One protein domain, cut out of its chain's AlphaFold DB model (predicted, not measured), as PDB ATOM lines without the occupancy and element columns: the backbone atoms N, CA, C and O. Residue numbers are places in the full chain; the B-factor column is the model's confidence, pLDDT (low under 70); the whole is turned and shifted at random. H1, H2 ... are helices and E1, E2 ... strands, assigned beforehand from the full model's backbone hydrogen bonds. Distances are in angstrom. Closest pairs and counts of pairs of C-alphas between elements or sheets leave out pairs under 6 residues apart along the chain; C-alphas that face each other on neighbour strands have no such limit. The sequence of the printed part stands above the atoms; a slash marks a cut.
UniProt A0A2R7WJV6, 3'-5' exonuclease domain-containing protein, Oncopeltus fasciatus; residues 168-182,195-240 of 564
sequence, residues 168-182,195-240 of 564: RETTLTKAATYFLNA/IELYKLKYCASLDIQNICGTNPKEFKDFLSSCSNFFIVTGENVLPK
ATOM      1  N   ARG A 168     -49.087 101.584 -23.030       53.31
ATOM      2  CA  ARG A 168     -49.722 102.278 -21.902       53.31
ATOM      3  C   ARG A 168     -51.185 102.635 -22.185       53.31
ATOM      4  O   ARG A 168     -52.032 102.419 -21.323       53.31
ATOM      5  N   GLU A 169     -51.501 103.102 -23.391       56.09
ATOM      6  CA  GLU A 169     -52.865 103.431 -23.837       56.09
ATOM      7  C   GLU A 169     -53.774 102.187 -23.908       56.09
ATOM      8  O   GLU A 169     -54.925 102.203 -23.455       56.09
ATOM      9  N   THR A 170     -53.236 101.057 -24.375       58.50
ATOM     10  CA  THR A 170     -53.961  99.772 -24.357       58.50
ATOM     11  C   THR A 170     -54.177  99.233 -22.939       58.50
ATOM     12  O   THR A 170     -55.214  98.625 -22.672       58.50
ATOM     13  N   THR A 171     -53.254  99.485 -22.007       61.38
ATOM     14  CA  THR A 171     -53.376  99.068 -20.598       61.38
ATOM     15  C   THR A 171     -54.367  99.945 -19.817       61.38
ATOM     16  O   THR A 171     -55.189  99.411 -19.074       61.38
ATOM     17  N   LEU A 172     -54.380 101.263 -20.062       68.69
ATOM     18  CA  LEU A 172     -55.393 102.211 -19.563       68.69
ATOM     19  C   LEU A 172     -56.806 101.808 -19.989       68.69
ATOM     20  O   LEU A 172     -57.707 101.711 -19.159       68.69
ATOM     21  N   THR A 173     -56.977 101.482 -21.270       67.19
ATOM     22  CA  THR A 173     -58.272 101.053 -21.816       67.19
ATOM     23  C   THR A 173     -58.752  99.740 -21.187       67.19
ATOM     24  O   THR A 173     -59.931  99.600 -20.857       67.19
ATOM     25  N   LYS A 174     -57.845  98.775 -20.964       65.69
ATOM     26  CA  LYS A 174     -58.162  97.507 -20.279       65.69
ATOM     27  C   LYS A 174     -58.585  97.727 -18.825       65.69
ATOM     28  O   LYS A 174     -59.572  97.136 -18.391       65.69
ATOM     29  N   ALA A 175     -57.878  98.592 -18.095       71.81
ATOM     30  CA  ALA A 175     -58.220  98.940 -16.719       71.81
ATOM     31  C   ALA A 175     -59.578  99.660 -16.641       71.81
ATOM     32  O   ALA A 175     -60.439  99.255 -15.864       71.81
ATOM     33  N   ALA A 176     -59.827 100.652 -17.504       77.69
ATOM     34  CA  ALA A 176     -61.113 101.348 -17.572       77.69
ATOM     35  C   ALA A 176     -62.277 100.392 -17.893       77.69
ATOM     36  O   ALA A 176     -63.317 100.418 -17.237       77.69
ATOM     37  N   THR A 177     -62.079  99.473 -18.840       64.56
ATOM     38  CA  THR A 177     -63.090  98.465 -19.202       64.56
ATOM     39  C   THR A 177     -63.398  97.511 -18.042       64.56
ATOM     40  O   THR A 177     -64.556  97.152 -17.833       64.56
ATOM     41  N   TYR A 178     -62.389  97.114 -17.256       72.50
ATOM     42  CA  TYR A 178     -62.585  96.276 -16.068       72.50
ATOM     43  C   TYR A 178     -63.523  96.943 -15.050       72.50
ATOM     44  O   TYR A 178     -64.497  96.321 -14.623       72.50
ATOM     45  N   PHE A 179     -63.288  98.215 -14.709       77.12
ATOM     46  CA  PHE A 179     -64.124  98.923 -13.733       77.12
ATOM     47  C   PHE A 179     -65.519  99.250 -14.265       77.12
ATOM     48  O   PHE A 179     -66.479  99.143 -13.507       77.12
ATOM     49  N   LEU A 180     -65.667  99.543 -15.561       72.75
ATOM     50  CA  LEU A 180     -66.986  99.666 -16.189       72.75
ATOM     51  C   LEU A 180     -67.809  98.382 -16.047       72.75
ATOM     52  O   LEU A 180     -68.960  98.427 -15.615       72.75
ATOM     53  N   ASN A 181     -67.205  97.229 -16.339       57.81
ATOM     54  CA  ASN A 181     -67.869  95.936 -16.190       57.81
ATOM     55  C   ASN A 181     -68.191  95.616 -14.725       57.81
ATOM     56  O   ASN A 181     -69.270  95.100 -14.438       57.81
ATOM     57  N   ALA A 182     -67.288  95.942 -13.796       63.31
ATOM     58  CA  ALA A 182     -67.526  95.772 -12.365       63.31
ATOM     59  C   ALA A 182     -68.715  96.621 -11.893       63.31
ATOM     60  O   ALA A 182     -69.614  96.097 -11.237       63.31
ATOM     61  N   ILE A 195     -64.616 105.054  -3.349       80.56
ATOM     62  CA  ILE A 195     -64.003 104.196  -2.327       80.56
ATOM     63  C   ILE A 195     -64.483 102.744  -2.448       80.56
ATOM     64  O   ILE A 195     -63.682 101.823  -2.300       80.56
ATOM     65  N   GLU A 196     -65.762 102.516  -2.745       75.75
ATOM     66  CA  GLU A 196     -66.282 101.157  -2.935       75.75
ATOM     67  C   GLU A 196     -65.767 100.553  -4.244       75.75
ATOM     68  O   GLU A 196     -65.413  99.375  -4.288       75.75
ATOM     69  N   LEU A 197     -65.639 101.364  -5.301       83.12
ATOM     70  CA  LEU A 197     -65.123 100.890  -6.586       83.12
ATOM     71  C   LEU A 197     -63.627 100.579  -6.490       83.12
ATOM     72  O   LEU A 197     -63.153  99.588  -7.044       83.12
ATOM     73  N   TYR A 198     -62.902 101.388  -5.717       85.12
ATOM     74  CA  TYR A 198     -61.493 101.196  -5.413       85.12
ATOM     75  C   TYR A 198     -61.234  99.844  -4.744       85.12
ATOM     76  O   TYR A 198     -60.265  99.177  -5.089       85.12
ATOM     77  N   LYS A 199     -62.117  99.367  -3.854       78.94
ATOM     78  CA  LYS A 199     -61.963  98.041  -3.222       78.94
ATOM     79  C   LYS A 199     -61.986  96.893  -4.241       78.94
ATOM     80  O   LYS A 199     -61.324  95.881  -4.028       78.94
ATOM     81  N   LEU A 200     -62.672  97.052  -5.375       75.25
ATOM     82  CA  LEU A 200     -62.738  96.030  -6.431       75.25
ATOM     83  C   LEU A 200     -61.438  95.905  -7.238       75.25
ATOM     84  O   LEU A 200     -61.265  94.939  -7.987       75.25
ATOM     85  N   LYS A 201     -60.498  96.843  -7.067       79.69
ATOM     86  CA  LYS A 201     -59.138  96.756  -7.613       79.69
ATOM     87  C   LYS A 201     -58.432  95.483  -7.154       79.69
ATOM     88  O   LYS A 201     -57.756  94.854  -7.959       79.69
ATOM     89  N   TYR A 202     -58.588  95.089  -5.891       76.00
ATOM     90  CA  TYR A 202     -57.877  93.935  -5.329       76.00
ATOM     91  C   TYR A 202     -58.316  92.595  -5.942       76.00
ATOM     92  O   TYR A 202     -57.620  91.595  -5.792       76.00
ATOM     93  N   CYS A 203     -59.429  92.585  -6.680       63.25
ATOM     94  CA  CYS A 203     -59.895  91.443  -7.465       63.25
ATOM     95  C   CYS A 203     -59.354  91.433  -8.912       63.25
ATOM     96  O   CYS A 203     -59.614  90.483  -9.649       63.25
ATOM     97  N   ALA A 204     -58.622  92.471  -9.336       68.31
ATOM     98  CA  ALA A 204     -58.078  92.613 -10.688       68.31
ATOM     99  C   ALA A 204     -56.673  91.998 -10.826       68.31
ATOM    100  O   ALA A 204     -56.009  91.697  -9.832       68.31
ATOM    101  N   SER A 205     -56.177  91.862 -12.063       66.25
ATOM    102  CA  SER A 205     -54.788  91.447 -12.313       66.25
ATOM    103  C   SER A 205     -53.780  92.466 -11.770       66.25
ATOM    104  O   SER A 205     -54.079  93.659 -11.689       66.25
ATOM    105  N   LEU A 206     -52.569  92.008 -11.432       68.38
ATOM    106  CA  LEU A 206     -51.524  92.852 -10.833       68.38
ATOM    107  C   LEU A 206     -51.193  94.076 -11.703       68.38
ATOM    108  O   LEU A 206     -51.001  95.173 -11.184       68.38
ATOM    109  N   ASP A 207     -51.238  93.909 -13.025       71.75
ATOM    110  CA  ASP A 207     -51.061  95.005 -13.975       71.75
ATOM    111  C   ASP A 207     -52.126  96.087 -13.783       71.75
ATOM    112  O   ASP A 207     -51.774  97.246 -13.614       71.75
ATOM    113  N   ILE A 208     -53.414  95.728 -13.712       76.31
ATOM    114  CA  ILE A 208     -54.510  96.685 -13.476       76.31
ATOM    115  C   ILE A 208     -54.372  97.334 -12.095       76.31
ATOM    116  O   ILE A 208     -54.582  98.538 -11.948       76.31
ATOM    117  N   GLN A 209     -53.965  96.571 -11.079       78.38
ATOM    118  CA  GLN A 209     -53.753  97.115  -9.738       78.38
ATOM    119  C   GLN A 209     -52.678  98.208  -9.709       78.38
ATOM    120  O   GLN A 209     -52.849  99.195  -8.990       78.38
ATOM    121  N   ASN A 210     -51.611  98.067 -10.498       79.88
ATOM    122  CA  ASN A 210     -50.480  98.997 -10.515       79.88
ATOM    123  C   ASN A 210     -50.814 100.351 -11.163       79.88
ATOM    124  O   ASN A 210     -50.320 101.382 -10.715       79.88
ATOM    125  N   ILE A 211     -51.671 100.372 -12.186       80.94
ATOM    126  CA  ILE A 211     -52.067 101.605 -12.898       80.94
ATOM    127  C   ILE A 211     -53.179 102.380 -12.172       80.94
ATOM    128  O   ILE A 211     -53.267 103.596 -12.307       80.94
ATOM    129  N   CYS A 212     -54.000 101.708 -11.367       81.94
ATOM    130  CA  CYS A 212     -55.165 102.317 -10.715       81.94
ATOM    131  C   CYS A 212     -54.834 103.114  -9.440       81.94
ATOM    132  O   CYS A 212     -55.734 103.444  -8.673       81.94
ATOM    133  N   GLY A 213     -53.557 103.398  -9.182       84.12
ATOM    134  CA  GLY A 213     -53.133 104.152  -8.006       84.12
ATOM    135  C   GLY A 213     -53.162 103.340  -6.710       84.12
ATOM    136  O   GLY A 213     -53.868 102.341  -6.563       84.12
ATOM    137  N   THR A 214     -52.353 103.741  -5.740       83.94
ATOM    138  CA  THR A 214     -52.136 103.020  -4.475       83.94
ATOM    139  C   THR A 214     -53.108 103.409  -3.369       83.94
ATOM    140  O   THR A 214     -53.169 102.725  -2.354       83.94
ATOM    141  N   ASN A 215     -53.914 104.449  -3.579       86.69
ATOM    142  CA  ASN A 215     -54.904 104.953  -2.631       86.69
ATOM    143  C   ASN A 215     -56.148 105.498  -3.374       86.69
ATOM    144  O   ASN A 215     -56.078 105.724  -4.586       86.69
ATOM    145  N   PRO A 216     -57.284 105.728  -2.684       86.75
ATOM    146  CA  PRO A 216     -58.516 106.201  -3.323       86.75
ATOM    147  C   PRO A 216     -58.381 107.537  -4.066       86.75
ATOM    148  O   PRO A 216     -59.084 107.755  -5.050       86.75
ATOM    149  N   LYS A 217     -57.473 108.420  -3.630       88.81
ATOM    150  CA  LYS A 217     -57.227 109.708  -4.290       88.81
ATOM    151  C   LYS A 217     -56.560 109.506  -5.651       88.81
ATOM    152  O   LYS A 217     -57.069 109.992  -6.651       88.81
ATOM    153  N   GLU A 218     -55.500 108.705  -5.712       88.94
ATOM    154  CA  GLU A 218     -54.862 108.340  -6.984       88.94
ATOM    155  C   GLU A 218     -55.805 107.543  -7.896       88.94
ATOM    156  O   GLU A 218     -55.748 107.671  -9.116       88.94
ATOM    157  N   PHE A 219     -56.711 106.743  -7.324       91.25
ATOM    158  CA  PHE A 219     -57.729 106.042  -8.103       91.25
ATOM    159  C   PHE A 219     -58.770 106.991  -8.705       91.25
ATOM    160  O   PHE A 219     -59.162 106.829  -9.859       91.25
ATOM    161  N   LYS A 220     -59.184 108.017  -7.957       90.12
ATOM    162  CA  LYS A 220     -60.022 109.106  -8.469       90.12
ATOM    163  C   LYS A 220     -59.333 109.848  -9.613       90.12
ATOM    164  O   LYS A 220     -59.974 110.116 -10.631       90.12
ATOM    165  N   ASP A 221     -58.034 110.113  -9.489       88.56
ATOM    166  CA  ASP A 221     -57.234 110.731 -10.551       88.56
ATOM    167  C   ASP A 221     -57.142 109.812 -11.784       88.56
ATOM    168  O   ASP A 221     -57.313 110.269 -12.915       88.56
ATOM    169  N   PHE A 222     -56.977 108.499 -11.583       90.88
ATOM    170  CA  PHE A 222     -57.031 107.497 -12.655       90.88
ATOM    171  C   PHE A 222     -58.381 107.511 -13.391       90.88
ATOM    172  O   PHE A 222     -58.402 107.610 -14.619       90.88
ATOM    173  N   LEU A 223     -59.505 107.469 -12.669       87.12
ATOM    174  CA  LEU A 223     -60.842 107.520 -13.272       87.12
ATOM    175  C   LEU A 223     -61.054 108.829 -14.043       87.12
ATOM    176  O   LEU A 223     -61.588 108.808 -15.150       87.12
ATOM    177  N   SER A 224     -60.560 109.943 -13.499       84.75
ATOM    178  CA  SER A 224     -60.621 111.265 -14.135       84.75
ATOM    179  C   SER A 224     -59.774 111.330 -15.410       84.75
ATOM    180  O   SER A 224     -60.184 111.942 -16.394       84.75
ATOM    181  N   SER A 225     -58.626 110.642 -15.440       80.88
ATOM    182  CA  SER A 225     -57.798 110.504 -16.648       80.88
ATOM    183  C   SER A 225     -58.456 109.646 -17.739       80.88
ATOM    184  O   SER A 225     -58.107 109.752 -18.912       80.88
ATOM    185  N   CYS A 226     -59.446 108.831 -17.366       77.31
ATOM    186  CA  CYS A 226     -60.254 108.005 -18.257       77.31
ATOM    187  C   CYS A 226     -61.621 108.656 -18.546       77.31
ATOM    188  O   CYS A 226     -62.642 107.968 -18.575       77.31
ATOM    189  N   SER A 227     -61.654 109.969 -18.786       75.94
ATOM    190  CA  SER A 227     -62.880 110.763 -19.004       75.94
ATOM    191  C   SER A 227     -63.747 110.305 -20.189       75.94
ATOM    192  O   SER A 227     -64.949 110.569 -20.238       75.94
ATOM    193  N   ASN A 228     -63.165 109.555 -21.128       67.75
ATOM    194  CA  ASN A 228     -63.896 108.896 -22.215       67.75
ATOM    195  C   ASN A 228     -64.808 107.756 -21.724       67.75
ATOM    196  O   ASN A 228     -65.747 107.378 -22.421       67.75
ATOM    197  N   PHE A 229     -64.527 107.207 -20.541       66.12
ATOM    198  CA  PHE A 229     -65.222 106.065 -19.947       66.12
ATOM    199  C   PHE A 229     -65.971 106.426 -18.665       66.12
ATOM    200  O   PHE A 229     -66.954 105.762 -18.347       66.12
ATOM    201  N   PHE A 230     -65.542 107.458 -17.937       77.75
ATOM    202  CA  PHE A 230     -66.103 107.805 -16.634       77.75
ATOM    203  C   PHE A 230     -66.382 109.295 -16.494       77.75
ATOM    204  O   PHE A 230     -65.644 110.136 -17.001       77.75
ATOM    205  N   ILE A 231     -67.425 109.608 -15.732       74.50
ATOM    206  CA  ILE A 231     -67.714 110.950 -15.235       74.50
ATOM    207  C   ILE A 231     -67.499 110.909 -13.723       74.50
ATOM    208  O   ILE A 231     -68.186 110.174 -13.012       74.50
ATOM    209  N   VAL A 232     -66.514 111.657 -13.234       78.88
ATOM    210  CA  VAL A 232     -66.159 111.718 -11.811       78.88
ATOM    211  C   VAL A 232     -66.790 112.967 -11.199       78.88
ATOM    212  O   VAL A 232     -66.500 114.081 -11.626       78.88
ATOM    213  N   THR A 233     -67.649 112.795 -10.193       65.62
ATOM    214  CA  THR A 233     -68.383 113.885  -9.530       65.62
ATOM    215  C   THR A 233     -68.185 113.812  -8.019       65.62
ATOM    216  O   THR A 233     -68.794 112.979  -7.341       65.62
ATOM    217  N   GLY A 234     -67.335 114.679  -7.467       81.81
ATOM    218  CA  GLY A 234     -67.007 114.635  -6.039       81.81
ATOM    219  C   GLY A 234     -66.411 113.277  -5.659       81.81
ATOM    220  O   GLY A 234     -65.413 112.870  -6.242       81.81
ATOM    221  N   GLU A 235     -67.026 112.572  -4.712       81.25
ATOM    222  CA  GLU A 235     -66.584 111.244  -4.245       81.25
ATOM    223  C   GLU A 235     -67.264 110.069  -4.969       81.25
ATOM    224  O   GLU A 235     -67.116 108.914  -4.565       81.25
ATOM    225  N   ASN A 236     -67.990 110.348  -6.055       77.75
ATOM    226  CA  ASN A 236     -68.717 109.352  -6.835       77.75
ATOM    227  C   ASN A 236     -68.259 109.313  -8.298       77.75
ATOM    228  O   ASN A 236     -67.725 110.286  -8.831       77.75
ATOM    229  N   VAL A 237     -68.506 108.183  -8.957       78.12
ATOM    230  CA  VAL A 237     -68.203 107.958 -10.371       78.12
ATOM    231  C   VAL A 237     -69.388 107.330 -11.104       78.12
ATOM    232  O   VAL A 237     -70.099 106.474 -10.572       78.12
ATOM    233  N   LEU A 238     -69.586 107.762 -12.348       69.38
ATOM    234  CA  LEU A 238     -70.603 107.279 -13.276       69.38
ATOM    235  C   LEU A 238     -69.949 106.747 -14.563       69.38
ATOM    236  O   LEU A 238     -68.936 107.295 -15.001       69.38
ATOM    237  N   PRO A 239     -70.511 105.705 -15.201       66.44
ATOM    238  CA  PRO A 239     -70.036 105.218 -16.492       66.44
ATOM    239  C   PRO A 239     -70.516 106.131 -17.640       66.44
ATOM    240  O   PRO A 239     -71.698 106.463 -17.717       66.44
ATOM    241  N   LYS A 240     -69.634 106.496 -18.580       64.38
ATOM    242  CA  LYS A 240     -69.986 107.236 -19.807       64.38
ATOM    243  C   LYS A 240     -70.504 106.234 -20.853       64.38
ATOM    244  O   LYS A 240     -69.756 105.398 -21.360       64.38
TER     245      LYS A 240
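This is residues 168 to 182 and 195 to 240 of the 564 residues of the protein "3'-5' exonuclease domain-containing protein" of Oncopeltus fasciatus (UniProt A0A2R7WJV6). Four short helices set crosswise make a small rounded cluster, and the hairpin E1 E2 covers one side of H4 at one end of the longest axis, with H3 toward the other end. The printed part has 61 residues, with four named helices and two named strands that follow along the chain as H1, H2, H3, H4, E1, E2; the two strands are antiparallel and the class is mostly helix. It is compact, with a radius of gyration of the C-alphas of 10.2 A and spans of 27 by 21 by 18 A.

H1, residues 168 to 182, begins at C-alpha 168 (-49.722, 102.278, -21.902) and is 21.2 A long. H2 is residues 195 to 203, 14.3 A, and H3 residues 206 to 211, 9.0 A. H4, residues 216 to 225, is 14.0 A long. E1 is residues 230 to 233, 9.6 A, and E2 residues 236 to 239, 10.6 A, ending at C-alpha 239 (-70.036, 105.218, -16.492).

H1 touches H3 with residues 171 to 175 alone, about perpendicular at 74 degrees; the closest C-alphas, of Ala 175 and Ile 208, are 5.4 A apart. H2 and H4 only just touch, with 3 pairs of C-alphas within 8 A, only at their ends; the closest are Ile 195 and Pro 216, 5.9 A. The closest C-alphas of H4 and E1, of Ser 224 and Val 232, are 6.0 A apart. In the hairpin E1 E2, N 231 and O 238 are within hydrogen-bond range at 2.9 A. H3 is apart from E1 and E2. In H1, H3 and H4 every O i to N i+4 pair is within range; in H2 1 of 5 is, beside 5 of 6 O i to N i+3 pairs.

The farthest C-alphas, of Leu 206 and Gly 234, are 27.2 A apart. Residues 183 to 194 are not printed, and C-alphas 182 and 195 are 13.6 A apart across the cut. Of the links that are printed whole, none is long. The mean pLDDT of the printed part is 75.3; 20 residues are under 70, among them 168 to 174.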